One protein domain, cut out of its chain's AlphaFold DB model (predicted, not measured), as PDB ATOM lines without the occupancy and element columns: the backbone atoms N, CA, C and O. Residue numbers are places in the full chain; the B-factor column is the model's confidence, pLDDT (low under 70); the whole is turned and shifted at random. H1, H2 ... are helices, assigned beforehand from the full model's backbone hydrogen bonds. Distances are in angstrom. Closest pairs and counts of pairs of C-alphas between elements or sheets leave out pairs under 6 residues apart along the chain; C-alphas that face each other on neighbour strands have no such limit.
ATOM      1  N   ASP A 882     209.194 199.039 183.211       55.03
ATOM      2  CA  ASP A 882     209.385 199.247 184.655       55.03
ATOM      3  C   ASP A 882     210.409 198.277 185.290       55.03
ATOM      4  O   ASP A 882     210.937 198.570 186.362       55.03
ATOM      5  N   ASP A 883     210.771 197.184 184.604       57.41
ATOM      6  CA  ASP A 883     211.774 196.198 185.050       57.41
ATOM      7  C   ASP A 883     213.227 196.729 185.035       57.41
ATOM      8  O   ASP A 883     214.137 196.091 185.571       57.41
ATOM      9  N   GLY A 884     213.490 197.873 184.387       57.78
ATOM     10  CA  GLY A 884     214.805 198.535 184.384       57.78
ATOM     11  C   GLY A 884     215.939 197.782 183.662       57.78
ATOM     12  O   GLY A 884     217.119 198.130 183.811       57.78
ATOM     13  N   ASN A 885     215.625 196.748 182.876       65.88
ATOM     14  CA  ASN A 885     216.618 195.883 182.238       65.88
ATOM     15  C   ASN A 885     217.255 196.515 180.984       65.88
ATOM     16  O   ASN A 885     216.863 196.252 179.851       65.88
ATOM     17  N   VAL A 886     218.334 197.278 181.175       65.75
ATOM     18  CA  VAL A 886     219.128 197.893 180.086       65.75
ATOM     19  C   VAL A 886     219.871 196.907 179.155       65.75
ATOM     20  O   VAL A 886     220.629 197.346 178.290       65.75
ATOM     21  N   ASN A 887     219.727 195.581 179.289       68.25
ATOM     22  CA  ASN A 887     220.427 194.616 178.424       68.25
ATOM     23  C   ASN A 887     219.647 194.239 177.144       68.25
ATOM     24  O   ASN A 887     219.700 193.100 176.687       68.25
ATOM     25  N   ILE A 888     218.962 195.218 176.546       70.12
ATOM     26  CA  ILE A 888     218.081 195.076 175.371       70.12
ATOM     27  C   ILE A 888     218.799 194.693 174.059       70.12
ATOM     28  O   ILE A 888     218.163 194.241 173.113       70.12
ATOM     29  N   GLY A 889     220.124 194.835 173.990       73.06
ATOM     30  CA  GLY A 889     220.919 194.640 172.770       73.06
ATOM     31  C   GLY A 889     220.773 193.272 172.082       73.06
ATOM     32  O   GLY A 889     220.305 193.217 170.945       73.06
ATOM     33  N   PRO A 890     221.159 192.158 172.736       76.75
ATOM     34  CA  PRO A 890     221.075 190.823 172.145       76.75
ATOM     35  C   PRO A 890     219.677 190.408 171.638       76.75
ATOM     36  O   PRO A 890     219.613 189.916 170.510       76.75
ATOM     37  N   PRO A 891     218.560 190.609 172.377       74.06
ATOM     38  CA  PRO A 891     217.237 190.256 171.856       74.06
ATOM     39  C   PRO A 891     216.802 191.142 170.676       74.06
ATOM     40  O   PRO A 891     216.239 190.619 169.715       74.06
ATOM     41  N   LEU A 892     217.124 192.441 170.679       78.25
ATOM     42  CA  LEU A 892     216.822 193.337 169.554       78.25
ATOM     43  C   LEU A 892     217.614 192.972 168.286       78.25
ATOM     44  O   LEU A 892     217.058 192.979 167.187       78.25
ATOM     45  N   LEU A 893     218.892 192.597 168.420       82.56
ATOM     46  CA  LEU A 893     219.691 192.100 167.292       82.56
ATOM     47  C   LEU A 893     219.111 190.807 166.706       82.56
ATOM     48  O   LEU A 893     219.059 190.668 165.484       82.56
ATOM     49  N   ALA A 894     218.644 189.886 167.555       80.56
ATOM     50  CA  ALA A 894     217.999 188.655 167.104       80.56
ATOM     51  C   ALA A 894     216.707 188.944 166.318       80.56
ATOM     52  O   ALA A 894     216.521 188.387 165.236       80.56
ATOM     53  N   GLN A 895     215.864 189.865 166.800       80.75
ATOM     54  CA  GLN A 895     214.646 190.291 166.098       80.75
ATOM     55  C   GLN A 895     214.950 190.951 164.743       80.75
ATOM     56  O   GLN A 895     214.307 190.618 163.748       80.75
ATOM     57  N   VAL A 896     215.954 191.832 164.663       82.88
ATOM     58  CA  VAL A 896     216.346 192.485 163.398       82.88
ATOM     59  C   VAL A 896     216.936 191.492 162.390       82.88
ATOM     60  O   VAL A 896     216.583 191.547 161.211       82.88
ATOM     61  N   GLU A 897     217.788 190.557 162.817       82.25
ATOM     62  CA  GLU A 897     218.327 189.514 161.927       82.25
ATOM     63  C   GLU A 897     217.234 188.518 161.482       82.25
ATOM     64  O   GLU A 897     217.230 188.094 160.324       82.25
ATOM     65  N   GLN A 898     216.256 188.201 162.341       80.75
ATOM     66  CA  GLN A 898     215.089 187.381 161.988       80.75
ATOM     67  C   GLN A 898     214.150 188.100 161.003       80.75
ATOM     68  O   GLN A 898     213.707 187.510 160.016       80.75
ATOM     69  N   ALA A 899     213.880 189.392 161.209       80.19
ATOM     70  CA  ALA A 899     213.123 190.207 160.260       80.19
ATOM     71  C   ALA A 899     213.858 190.336 158.914       80.19
ATOM     72  O   ALA A 899     213.230 190.306 157.858       80.19
ATOM     73  N   ARG A 900     215.197 190.405 158.923       82.94
ATOM     74  CA  ARG A 900     216.015 190.387 157.700       82.94
ATOM     75  C   ARG A 900     215.926 189.045 156.971       82.94
ATOM     76  O   ARG A 900     215.732 189.045 155.760       82.94
ATOM     77  N   SER A 901     216.038 187.918 157.678       80.62
ATOM     78  CA  SER A 901     215.997 186.580 157.062       80.62
ATOM     79  C   SER A 901     214.615 186.201 156.519       80.62
ATOM     80  O   SER A 901     214.526 185.522 155.500       80.62
ATOM     81  N   THR A 902     213.543 186.709 157.129       78.62
ATOM     82  CA  THR A 902     212.155 186.597 156.630       78.62
ATOM     83  C   THR A 902     211.779 187.699 155.623       78.62
ATOM     84  O   THR A 902     210.655 187.746 155.112       78.62
ATOM     85  N   GLY A 903     212.716 188.604 155.311       79.25
ATOM     86  CA  GLY A 903     212.537 189.718 154.378       79.25
ATOM     87  C   GLY A 903     211.516 190.768 154.826       79.25
ATOM     88  O   GLY A 903     211.024 191.512 153.985       79.25
ATOM     89  N   SER A 904     211.114 190.790 156.099       79.62
ATOM     90  CA  SER A 904     210.122 191.710 156.699       79.62
ATOM     91  C   SER A 904     210.777 192.928 157.360       79.62
ATOM     92  O   SER A 904     210.217 193.537 158.264       79.62
ATOM     93  N   PHE A 905     212.003 193.258 156.950       84.06
ATOM     94  CA  PHE A 905     212.740 194.400 157.471       84.06
ATOM     95  C   PHE A 905     212.392 195.684 156.684       84.06
ATOM     96  O   PHE A 905     212.546 195.690 155.457       84.06
ATOM     97  N   PRO A 906     211.981 196.785 157.344       83.50
ATOM     98  CA  PRO A 906     211.444 197.984 156.696       83.50
ATOM     99  C   PRO A 906     212.549 198.865 156.086       83.50
ATOM    100  O   PRO A 906     212.953 199.882 156.653       83.50
ATOM    101  N   GLN A 907     213.018 198.504 154.887       83.56
ATOM    102  CA  GLN A 907     214.099 199.218 154.179       83.56
ATOM    103  C   GLN A 907     213.793 200.700 153.885       83.56
ATOM    104  O   GLN A 907     214.716 201.483 153.682       83.56
ATOM    105  N   ALA A 908     212.518 201.100 153.881       82.81
ATOM    106  CA  ALA A 908     212.107 202.494 153.708       82.81
ATOM    107  C   ALA A 908     212.399 203.389 154.934       82.81
ATOM    108  O   ALA A 908     212.329 204.610 154.816       82.81
ATOM    109  N   ILE A 909     212.699 202.804 156.103       82.06
ATOM    110  CA  ILE A 909     212.991 203.538 157.346       82.06
ATOM    111  C   ILE A 909     214.501 203.744 157.514       82.06
ATOM    112  O   ILE A 909     214.940 204.854 157.801       82.06
ATOM    113  N   CYS A 910     215.291 202.682 157.345       84.69
ATOM    114  CA  CYS A 910     216.756 202.717 157.298       84.69
ATOM    115  C   CYS A 910     217.301 201.411 156.703       84.69
ATOM    116  O   CYS A 910     216.551 200.459 156.465       84.69
ATOM    117  N   SER A 911     218.614 201.325 156.494       85.88
ATOM    118  CA  SER A 911     219.269 200.057 156.174       85.88
ATOM    119  C   SER A 911     219.374 199.139 157.401       85.88
ATOM    120  O   SER A 911     219.528 199.582 158.540       85.88
ATOM    121  N   SER A 912     219.386 197.823 157.171       79.31
ATOM    122  CA  SER A 912     219.608 196.839 158.245       79.31
ATOM    123  C   SER A 912     220.958 197.033 158.955       79.31
ATOM    124  O   SER A 912     221.064 196.795 160.156       79.31
ATOM    125  N   THR A 913     221.966 197.541 158.242       83.31
ATOM    126  CA  THR A 913     223.266 197.940 158.798       83.31
ATOM    127  C   THR A 913     223.179 199.133 159.751       83.31
ATOM    128  O   THR A 913     223.867 199.134 160.770       83.31
ATOM    129  N   GLU A 914     222.328 200.124 159.479       83.44
ATOM    130  CA  GLU A 914     222.120 201.275 160.372       83.44
ATOM    131  C   GLU A 914     221.327 200.882 161.619       83.44
ATOM    132  O   GLU A 914     221.739 201.230 162.724       83.44
ATOM    133  N   ALA A 915     220.264 200.084 161.471       82.56
ATOM    134  CA  ALA A 915     219.528 199.534 162.612       82.56
ATOM    135  C   ALA A 915     220.437 198.688 163.518       82.56
ATOM    136  O   ALA A 915     220.440 198.861 164.737       82.56
ATOM    137  N   LYS A 916     221.274 197.823 162.928       83.56
ATOM    138  CA  LYS A 916     222.267 197.032 163.664       83.56
ATOM    139  C   LYS A 916     223.256 197.919 164.420       83.56
ATOM    140  O   LYS A 916     223.439 197.724 165.618       83.56
ATOM    141  N   LYS A 917     223.816 198.936 163.756       85.56
ATOM    142  CA  LYS A 917     224.736 199.906 164.368       85.56
ATOM    143  C   LYS A 917     224.083 200.676 165.522       85.56
ATOM    144  O   LYS A 917     224.725 200.865 166.551       85.56
ATOM    145  N   ALA A 918     222.816 201.073 165.392       83.88
ATOM    146  CA  ALA A 918     222.062 201.721 166.466       83.88
ATOM    147  C   ALA A 918     221.872 200.786 167.677       83.88
ATOM    148  O   ALA A 918     222.118 201.193 168.811       83.88
ATOM    149  N   ILE A 919     221.525 199.512 167.460       82.38
ATOM    150  CA  ILE A 919     221.379 198.535 168.554       82.38
ATOM    151  C   ILE A 919     222.737 198.215 169.202       82.38
ATOM    152  O   ILE A 919     222.829 198.128 170.428       82.38
ATOM    153  N   GLU A 920     223.810 198.083 168.421       83.88
ATOM    154  CA  GLU A 920     225.181 197.926 168.928       83.88
ATOM    155  C   GLU A 920     225.604 199.142 169.772       83.88
ATOM    156  O   GLU A 920     226.173 198.980 170.852       83.88
ATOM    157  N   GLN A 921     225.233 200.355 169.355       83.06
ATOM    158  CA  GLN A 921     225.483 201.595 170.092       83.06
ATOM    159  C   GLN A 921     224.730 201.645 171.433       83.06
ATOM    160  O   GLN A 921     225.336 201.963 172.459       83.06
ATOM    161  N   LEU A 922     223.460 201.225 171.469       80.25
ATOM    162  CA  LEU A 922     222.692 201.024 172.710       80.25
ATOM    163  C   LEU A 922     223.238 199.878 173.578       80.25
ATOM    164  O   LEU A 922     223.029 199.844 174.792       80.25
ATOM    165  N   SER A 923     223.965 198.940 172.968       79.56
ATOM    166  CA  SER A 923     224.574 197.800 173.654       79.56
ATOM    167  C   SER A 923     225.878 198.139 174.382       79.56
ATOM    168  O   SER A 923     226.311 197.334 175.216       79.56
ATOM    169  N   THR A 924     226.482 199.300 174.094       81.38
ATOM    170  CA  THR A 924     227.740 199.761 174.706       81.38
ATOM    171  C   THR A 924     227.632 199.892 176.232       81.38
ATOM    172  O   THR A 924     226.557 200.205 176.761       81.38
ATOM    173  N   PRO A 925     228.727 199.659 176.985       75.81
ATOM    174  CA  PRO A 925     228.713 199.826 178.435       75.81
ATOM    175  C   PRO A 925     228.424 201.279 178.848       75.81
ATOM    176  O   PRO A 925     227.761 201.494 179.864       75.81
ATOM    177  N   GLU A 926     228.836 202.265 178.046       75.81
ATOM    178  CA  GLU A 926     228.531 203.686 178.240       75.81
ATOM    179  C   GLU A 926     227.030 203.964 178.112       75.81
ATOM    180  O   GLU A 926     226.446 204.520 179.043       75.81
ATOM    181  N   ALA A 927     226.385 203.530 177.020       77.19
ATOM    182  CA  ALA A 927     224.946 203.719 176.827       77.19
ATOM    183  C   ALA A 927     224.133 203.022 177.929       77.19
ATOM    184  O   ALA A 927     223.219 203.618 178.495       77.19
ATOM    185  N   LYS A 928     224.507 201.792 178.310       78.69
ATOM    186  CA  LYS A 928     223.872 201.063 179.421       78.69
ATOM    187  C   LYS A 928     224.043 201.768 180.764       78.69
ATOM    188  O   LYS A 928     223.111 201.782 181.564       78.69
ATOM    189  N   SER A 929     225.214 202.351 181.023       79.69
ATOM    190  CA  SER A 929     225.461 203.150 182.229       79.69
ATOM    191  C   SER A 929     224.603 204.417 182.243       79.69
ATOM    192  O   SER A 929     223.962 204.708 183.251       79.69
ATOM    193  N   LEU A 930     224.518 205.119 181.110       78.69
ATOM    194  CA  LEU A 930     223.722 206.335 180.964       78.69
ATOM    195  C   LEU A 930     222.217 206.071 181.103       78.69
ATOM    196  O   LEU A 930     221.546 206.797 181.827       78.69
ATOM    197  N   MET A 931     221.693 205.014 180.472       76.69
ATOM    198  CA  MET A 931     220.281 204.633 180.593       76.69
ATOM    199  C   MET A 931     219.914 204.296 182.046       76.69
ATOM    200  O   MET A 931     218.889 204.767 182.529       76.69
ATOM    201  N   ARG A 932     220.774 203.578 182.790       78.38
ATOM    202  CA  ARG A 932     220.571 203.368 184.240       78.38
ATOM    203  C   ARG A 932     220.560 204.685 185.013       78.38
ATOM    204  O   ARG A 932     219.663 204.890 185.819       78.38
ATOM    205  N   GLN A 933     221.532 205.567 184.757       78.38
ATOM    206  CA  GLN A 933     221.625 206.867 185.431       78.38
ATOM    207  C   GLN A 933     220.387 207.734 185.166       78.38
ATOM    208  O   GLN A 933     219.894 208.358 186.098       78.38
ATOM    209  N   ALA A 934     219.866 207.729 183.935       77.44
ATOM    210  CA  ALA A 934     218.653 208.448 183.547       77.44
ATOM    211  C   ALA A 934     217.378 207.865 184.183       77.44
ATOM    212  O   ALA A 934     216.490 208.624 184.556       77.44
ATOM    213  N   LEU A 935     217.292 206.539 184.356       75.94
ATOM    214  CA  LEU A 935     216.187 205.891 185.079       75.94
ATOM    215  C   LEU A 935     216.211 206.191 186.587       75.94
ATOM    216  O   LEU A 935     215.155 206.296 187.203       75.94
ATOM    217  N   SER A 936     217.401 206.353 187.175       76.75
ATOM    218  CA  SER A 936     217.593 206.750 188.579       76.75
ATOM    219  C   SER A 936     217.708 208.268 188.788       76.75
ATOM    220  O   SER A 936     218.163 208.699 189.846       76.75
ATOM    221  N   PHE A 937     217.408 209.084 187.775       81.12
ATOM    222  CA  PHE A 937     217.637 210.525 187.834       81.12
ATOM    223  C   PHE A 937     216.483 211.254 188.528       81.12
ATOM    224  O   PHE A 937     215.350 211.248 188.048       81.12
ATOM    225  N   GLU A 938     216.791 211.949 189.621       80.81
ATOM    226  CA  GLU A 938     215.860 212.852 190.296       80.81
ATOM    227  C   GLU A 938     216.122 214.305 189.876       80.81
ATOM    228  O   GLU A 938     217.247 214.805 189.952       80.81
ATOM    229  N   ALA A 939     215.069 215.000 189.437       81.12
ATOM    230  CA  ALA A 939     215.156 216.395 189.020       81.12
ATOM    231  C   ALA A 939     215.511 217.312 190.215       81.12
ATOM    232  O   ALA A 939     214.794 217.305 191.220       81.12
ATOM    233  N   PRO A 940     216.566 218.148 190.121       85.38
ATOM    234  CA  PRO A 940     216.944 219.076 191.183       85.38
ATOM    235  C   PRO A 940     215.817 220.027 191.599       85.38
ATOM    236  O   PRO A 940     215.176 220.667 190.761       85.38
ATOM    237  N   VAL A 941     215.623 220.179 192.913       85.25
ATOM    238  CA  VAL A 941     214.601 221.063 193.490       85.25
ATOM    239  C   VAL A 941     214.842 222.513 193.058       85.25
ATOM    240  O   VAL A 941     215.958 223.024 193.152       85.25
ATOM    241  N   ALA A 942     213.787 223.208 192.624       81.38
ATOM    242  CA  ALA A 942     213.881 224.569 192.085       81.38
ATOM    243  C   ALA A 942     214.444 225.610 193.079       81.38
ATOM    244  O   ALA A 942     215.006 226.611 192.648       81.38
ATOM    245  N   SER A 943     214.318 225.369 194.389       85.62
ATOM    246  CA  SER A 943     214.849 226.220 195.463       85.62
ATOM    247  C   SER A 943     216.322 225.968 195.814       85.62
ATOM    248  O   SER A 943     216.867 226.685 196.649       85.62
ATOM    249  N   ALA A 944     216.975 224.963 195.220       87.62
ATOM    250  CA  ALA A 944     218.385 224.675 195.475       87.62
ATOM    251  C   ALA A 944     219.320 225.711 194.814       87.62
ATOM    252  O   ALA A 944     218.946 226.395 193.853       87.62
ATOM    253  N   SER A 945     220.563 225.795 195.304       89.81
ATOM    254  CA  SER A 945     221.603 226.667 194.742       89.81
ATOM    255  C   SER A 945     221.812 226.422 193.243       89.81
ATOM    256  O   SER A 945     221.570 225.323 192.731       89.81
ATOM    257  N   VAL A 946     222.247 227.460 192.518       90.06
ATOM    258  CA  VAL A 946     222.512 227.388 191.067       90.06
ATOM    259  C   VAL A 946     223.501 226.263 190.771       90.06
ATOM    260  O   VAL A 946     223.289 225.476 189.855       90.06
ATOM    261  N   GLU A 947     224.541 226.151 191.592       91.81
ATOM    262  CA  GLU A 947     225.579 225.131 191.551       91.81
ATOM    263  C   GLU A 947     225.007 223.723 191.762       91.81
ATOM    264  O   GLU A 947     225.325 222.825 190.987       91.81
ATOM    265  N   THR A 948     224.121 223.524 192.745       90.25
ATOM    266  CA  THR A 948     223.475 222.220 192.986       90.25
ATOM    267  C   THR A 948     222.548 221.828 191.839       90.25
ATOM    268  O   THR A 948     222.583 220.684 191.382       90.25
ATOM    269  N   ARG A 949     221.761 222.774 191.310       91.50
ATOM    270  CA  ARG A 949     220.916 222.527 190.132       91.50
ATOM    271  C   ARG A 949     221.768 222.200 188.906       91.50
ATOM    272  O   ARG A 949     221.477 221.224 188.222       91.50
ATOM    273  N   LEU A 950     222.845 222.946 188.662       89.44
ATOM    274  CA  LEU A 950     223.762 222.721 187.544       89.44
ATOM    275  C   LEU A 950     224.482 221.369 187.651       89.44
ATOM    276  O   LEU A 950     224.516 220.634 186.671       89.44
ATOM    277  N   ALA A 951     224.985 221.010 188.837       88.19
ATOM    278  CA  ALA A 951     225.609 219.715 189.118       88.19
ATOM    279  C   ALA A 951     224.638 218.543 188.908       88.19
ATOM    280  O   ALA A 951     225.014 217.514 188.350       88.19
ATOM    281  N   GLY A 952     223.385 218.712 189.345       85.44
ATOM    282  CA  GLY A 952     222.325 217.731 189.163       85.44
ATOM    283  C   GLY A 952     221.977 217.536 187.690       85.44
ATOM    284  O   GLY A 952     222.120 216.428 187.180       85.44
ATOM    285  N   TRP A 953     221.605 218.595 186.966       86.00
ATOM    286  CA  TRP A 953     221.278 218.488 185.537       86.00
ATOM    287  C   TRP A 953     222.464 217.978 184.701       86.00
ATOM    288  O   TRP A 953     222.279 217.092 183.870       86.00
ATOM    289  N   ALA A 954     223.688 218.433 184.988       84.25
ATOM    290  CA  ALA A 954     224.905 217.938 184.343       84.25
ATOM    291  C   ALA A 954     225.346 216.536 184.812       84.25
ATOM    292  O   ALA A 954     226.331 215.998 184.309       84.25
ATOM    293  N   SER A 955     224.635 215.884 185.740       80.75
ATOM    294  CA  SER A 955     224.946 214.499 186.118       80.75
ATOM    295  C   SER A 955     224.745 213.512 184.962       80.75
ATOM    296  O   SER A 955     225.419 212.482 184.936       80.75
ATOM    297  N   LEU A 956     223.932 213.861 183.956       78.44
ATOM    298  CA  LEU A 956     223.737 213.098 182.721       78.44
ATOM    299  C   LEU A 956     224.470 213.743 181.536       78.44
ATOM    300  O   LEU A 956     224.625 214.958 181.459       78.44
ATOM    301  N   ASP A 957     224.947 212.918 180.608       79.62
ATOM    302  CA  ASP A 957     225.665 213.391 179.424       79.62
ATOM    303  C   ASP A 957     224.682 213.771 178.313       79.62
ATOM    304  O   ASP A 957     224.084 212.886 177.714       79.62
ATOM    305  N   VAL A 958     224.495 215.059 178.013       77.31
ATOM    306  CA  VAL A 958     223.521 215.474 176.982       77.31
ATOM    307  C   VAL A 958     223.899 214.972 175.583       77.31
ATOM    308  O   VAL A 958     223.013 214.582 174.828       77.31
ATOM    309  N   GLY A 959     225.190 214.906 175.240       75.69
ATOM    310  CA  GLY A 959     225.639 214.412 173.933       75.69
ATOM    311  C   GLY A 959     225.370 212.915 173.765       75.69
ATOM    312  O   GLY A 959     224.787 212.486 172.765       75.69
ATOM    313  N   GLN A 960     225.720 212.112 174.774       77.00
ATOM    314  CA  GLN A 960     225.385 210.687 174.764       77.00
ATOM    315  C   GLN A 960     223.877 210.442 174.939       77.00
ATOM    316  O   GLN A 960     223.379 209.487 174.359       77.00
ATOM    317  N   LEU A 961     223.134 211.289 175.668       76.75
ATOM    318  CA  LEU A 961     221.675 211.169 175.816       76.75
ATOM    319  C   LEU A 961     220.969 211.385 174.481       76.75
ATOM    320  O   LEU A 961     220.123 210.573 174.131       76.75
ATOM    321  N   VAL A 962     221.335 212.427 173.723       77.25
ATOM    322  CA  VAL A 962     220.823 212.642 172.359       77.25
ATOM    323  C   VAL A 962     221.164 211.443 171.482       77.25
ATOM    324  O   VAL A 962     220.285 210.890 170.841       77.25
ATOM    325  N   THR A 963     222.411 210.975 171.529       79.38
ATOM    326  CA  THR A 963     222.864 209.826 170.732       79.38
ATOM    327  C   THR A 963     222.097 208.535 171.064       79.38
ATOM    328  O   THR A 963     221.707 207.791 170.165       79.38
ATOM    329  N   VAL A 964     221.861 208.263 172.351       79.25
ATOM    330  CA  VAL A 964     221.080 207.114 172.837       79.25
ATOM    331  C   VAL A 964     219.600 207.277 172.498       79.25
ATOM    332  O   VAL A 964     218.971 206.308 172.091       79.25
ATOM    333  N   HIS A 965     219.043 208.482 172.612       79.19
ATOM    334  CA  HIS A 965     217.656 208.770 172.255       79.19
ATOM    335  C   HIS A 965     217.411 208.629 170.749       79.19
ATOM    336  O   HIS A 965     216.492 207.917 170.365       79.19
ATOM    337  N   ASP A 966     218.260 209.210 169.900       81.44
ATOM    338  CA  ASP A 966     218.150 209.102 168.442       81.44
ATOM    339  C   ASP A 966     218.278 207.629 167.994       81.44
ATOM    340  O   ASP A 966     217.502 207.164 167.154       81.44
ATOM    341  N   ALA A 967     219.183 206.855 168.611       81.62
ATOM    342  CA  ALA A 967     219.304 205.413 168.380       81.62
ATOM    343  C   ALA A 967     218.070 204.624 168.869       81.62
ATOM    344  O   ALA A 967     217.577 203.765 168.139       81.62
ATOM    345  N   LEU A 968     217.537 204.928 170.059       79.31
ATOM    346  CA  LEU A 968     216.301 204.331 170.588       79.31
ATOM    347  C   LEU A 968     215.099 204.632 169.685       79.31
ATOM    348  O   LEU A 968     214.374 203.716 169.315       79.31
ATOM    349  N   THR A 969     214.917 205.888 169.275       82.06
ATOM    350  CA  THR A 969     213.835 206.320 168.381       82.06
ATOM    351  C   THR A 969     213.951 205.693 166.992       82.06
ATOM    352  O   THR A 969     212.932 205.384 166.371       82.06
ATOM    353  N   LEU A 970     215.170 205.476 166.480       83.75
ATOM    354  CA  LEU A 970     215.370 204.733 165.235       83.75
ATOM    355  C   LEU A 970     214.981 203.257 165.400       83.75
ATOM    356  O   LEU A 970     214.261 202.727 164.556       83.75
ATOM    357  N   VAL A 971     215.406 202.611 166.489       81.69
ATOM    358  CA  VAL A 971     215.051 201.215 166.790       81.69
ATOM    359  C   VAL A 971     213.543 201.050 166.976       81.69
ATOM    360  O   VAL A 971     212.969 200.145 166.383       81.69
ATOM    361  N   GLU A 972     212.877 201.948 167.703       81.94
ATOM    362  CA  GLU A 972     211.420 201.940 167.877       81.94
ATOM    363  C   GLU A 972     210.688 202.034 166.528       81.94
ATOM    364  O   GLU A 972     209.811 201.221 166.236       81.94
ATOM    365  N   LYS A 973     211.096 202.967 165.655       84.69
ATOM    366  CA  LYS A 973     210.546 203.087 164.293       84.69
ATOM    367  C   LYS A 973     210.789 201.832 163.457       84.69
ATOM    368  O   LYS A 973     209.911 201.440 162.693       84.69
ATOM    369  N   VAL A 974     211.957 201.202 163.591       83.81
ATOM    370  CA  VAL A 974     212.276 199.942 162.907       83.81
ATOM    371  C   VAL A 974     211.394 198.804 163.419       83.81
ATOM    372  O   VAL A 974     210.851 198.083 162.592       83.81
ATOM    373  N   LEU A 975     211.180 198.669 164.730       80.62
ATOM    374  CA  LEU A 975     210.290 197.649 165.302       80.62
ATOM    375  C   LEU A 975     208.839 197.846 164.843       80.62
ATOM    376  O   LEU A 975     208.262 196.922 164.278       80.62
ATOM    377  N   GLN A 976     208.293 199.064 164.949       83.69
ATOM    378  CA  GLN A 976     206.955 199.391 164.430       83.69
ATOM    379  C   GLN A 976     206.842 199.162 162.910       83.69
ATOM    380  O   GLN A 976     205.773 198.836 162.396       83.69
ATOM    381  N   GLY A 977     207.934 199.350 162.162       83.19
ATOM    382  CA  GLY A 977     207.999 199.035 160.736       83.19
ATOM    383  C   GLY A 977     208.028 197.530 160.453       83.19
ATOM    384  O   GLY A 977     207.351 197.086 159.533       83.19
ATOM    385  N   ILE A 978     208.756 196.746 161.258       82.75
ATOM    386  CA  ILE A 978     208.777 195.276 161.193       82.75
ATOM    387  C   ILE A 978     207.384 194.718 161.503       82.75
ATOM    388  O   ILE A 978     206.908 193.869 160.759       82.75
ATOM    389  N   GLU A 979     206.708 195.216 162.542       80.75
ATOM    390  CA  GLU A 979     205.329 194.830 162.877       80.75
ATOM    391  C   GLU A 979     204.380 195.087 161.700       80.75
ATOM    392  O   GLU A 979     203.707 194.166 161.246       80.75
ATOM    393  N   ARG A 980     204.409 196.291 161.109       82.69
ATOM    394  CA  ARG A 980     203.577 196.629 159.938       82.69
ATOM    395  C   ARG A 980     203.884 195.779 158.703       82.69
ATOM    396  O   ARG A 980     202.961 195.437 157.968       82.69
ATOM    397  N   GLU A 981     205.147 195.438 158.456       80.19
ATOM    398  CA  GLU A 981     205.544 194.536 157.364       80.19
ATOM    399  C   GLU A 981     205.114 193.084 157.627       80.19
ATOM    400  O   GLU A 981     204.678 192.393 156.705       80.19
ATOM    401  N   ILE A 982     205.187 192.617 158.877       76.12
ATOM    402  CA  ILE A 982     204.698 191.295 159.286       76.12
ATOM    403  C   ILE A 982     203.172 191.228 159.157       76.12
ATOM    404  O   ILE A 982     202.678 190.295 158.529       76.12
ATOM    405  N   ASP A 983     202.436 192.227 159.647       74.94
ATOM    406  CA  ASP A 983     200.977 192.314 159.517       74.94
ATOM    407  C   ASP A 983     200.546 192.384 158.046       74.94
ATOM    408  O   ASP A 983     199.675 191.630 157.612       74.94
ATOM    409  N   SER A 984     201.203 193.228 157.240       74.06
ATOM    410  CA  SER A 984     200.966 193.329 155.793       74.06
ATOM    411  C   SER A 984     201.175 191.982 155.087       74.06
ATOM    412  O   SER A 984     200.356 191.565 154.263       74.06
ATOM    413  N   LYS A 985     202.225 191.239 155.457       71.19
ATOM    414  CA  LYS A 985     202.499 189.904 154.909       71.19
ATOM    415  C   LYS A 985     201.554 188.824 155.414       71.19
ATOM    416  O   LYS A 985     201.179 187.979 154.611       71.19
ATOM    417  N   LEU A 986     201.145 188.849 156.683       64.75
ATOM    418  CA  LEU A 986     200.144 187.929 157.235       64.75
ATOM    419  C   LEU A 986     198.792 188.108 156.530       64.75
ATOM    420  O   LEU A 986     198.164 187.122 156.136       64.75
ATOM    421  N   MET A 987     198.401 189.362 156.279       63.81
ATOM    422  CA  MET A 987     197.227 189.711 155.473       63.81
ATOM    423  C   MET A 987     197.375 189.266 154.007       63.81
ATOM    424  O   MET A 987     196.394 188.848 153.394       63.81
ATOM    425  N   ALA A 988     198.591 189.289 153.447       61.56
ATOM    426  CA  ALA A 988     198.869 188.812 152.089       61.56
ATOM    427  C   ALA A 988     199.008 187.277 151.967       61.56
ATOM    428  O   ALA A 988     198.791 186.736 150.883       61.56
ATOM    429  N   SER A 989     199.363 186.562 153.043       54.69
ATOM    430  CA  SER A 989     199.612 185.110 153.032       54.69
ATOM    431  C   SER A 989     198.400 184.249 153.406       54.69
ATOM    432  O   SER A 989     198.506 183.025 153.385       54.69
ATOM    433  N   GLY A 990     197.257 184.854 153.755       58.12
ATOM    434  CA  GLY A 990     195.987 184.140 153.952       58.12
ATOM    435  C   GLY A 990     195.936 183.202 155.168       58.12
ATOM    436  O   GLY A 990     195.235 182.192 155.127       58.12
TER     437      GLY A 990
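What this domain is: This is residues 882 to 990 of the 1014 residues of an uncharacterized protein of Variovorax guangxiensis (UniProt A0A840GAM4). One long helix, H5, makes much of the length of a rod-like model, and a helical hairpin of H1 and H2 packs on it through H2, which crosses H5 at a steep tilt. H3 crosses near the beginning of H5 at about a right angle, and H4 lies beyond that end at one tip of the rod, where residues 942 to 947 stick out. The printed part has 109 residues with five named helices, in the order H1, H2, H3, H4, H5, and no named strand; its class is all helix. The whole is loose, with a radius of gyration of the C-alphas of 17.9 A and spans of 63 by 26 by 24 A.

How they stand to each other: H1, residues 889 to 901, and H2, residues 912 to 923, form a helical hairpin, two helices that touch and run opposite ways, here at a shallow tilt of 11 degrees. Their closest C-alphas, those of Gly 889 and Ser 923, are 4.9 A apart. H3, residues 925 to 935, is close to H2 but not clearly touching, the closest C-alphas being those of Leu 922 and Lys 928, 6.8 A apart. H4, residues 946 to 953, touches no helix. H5, residues 958 to 989, touches H2 with its residues 964 to 974 alone, opposite ways at a steep tilt of 47 degrees; the closest C-alphas, of Ala 918 and Ala 967, are 5.0 A apart. H5 touches H3 with residues 960 to 964 alone, about perpendicular at 88 degrees, the closest C-alphas being those of Ala 927 and Val 964, 6.5 A apart. H1 and H5 are close but not clearly touching, with the C-alphas of Ala 899 and Ile 978 the closest at 6.7 A. H1 and H3 are apart. In H1, H2, H3, H4 and H5 every O i to N i+4 pair is within hydrogen-bond range.

Where its parts are: H1 begins at C-alpha 889 (220.919, 194.640, 172.770) and measures 18.3 A from first to last C-alpha. H2 measures 16.2 A, H3 15.4 A and H4, which begins at C-alpha 946 (222.512, 227.388, 191.067), 10.6 A. H5 measures 45.5 A and ends at C-alpha 989 (199.612, 185.110, 153.032).

The domain as a whole: The two C-alphas farthest apart, those of Ser 945 and Gly 990, are 64.3 A apart. The printed part has no cut. No link is long: those from H2 to H3 and from H4 to H5 are tight, and those from H1 to H2 and from H3 to H4 are short. The mean pLDDT of the printed part is 79.2, and residues 882 to 887 and 986 to 990 are under 70.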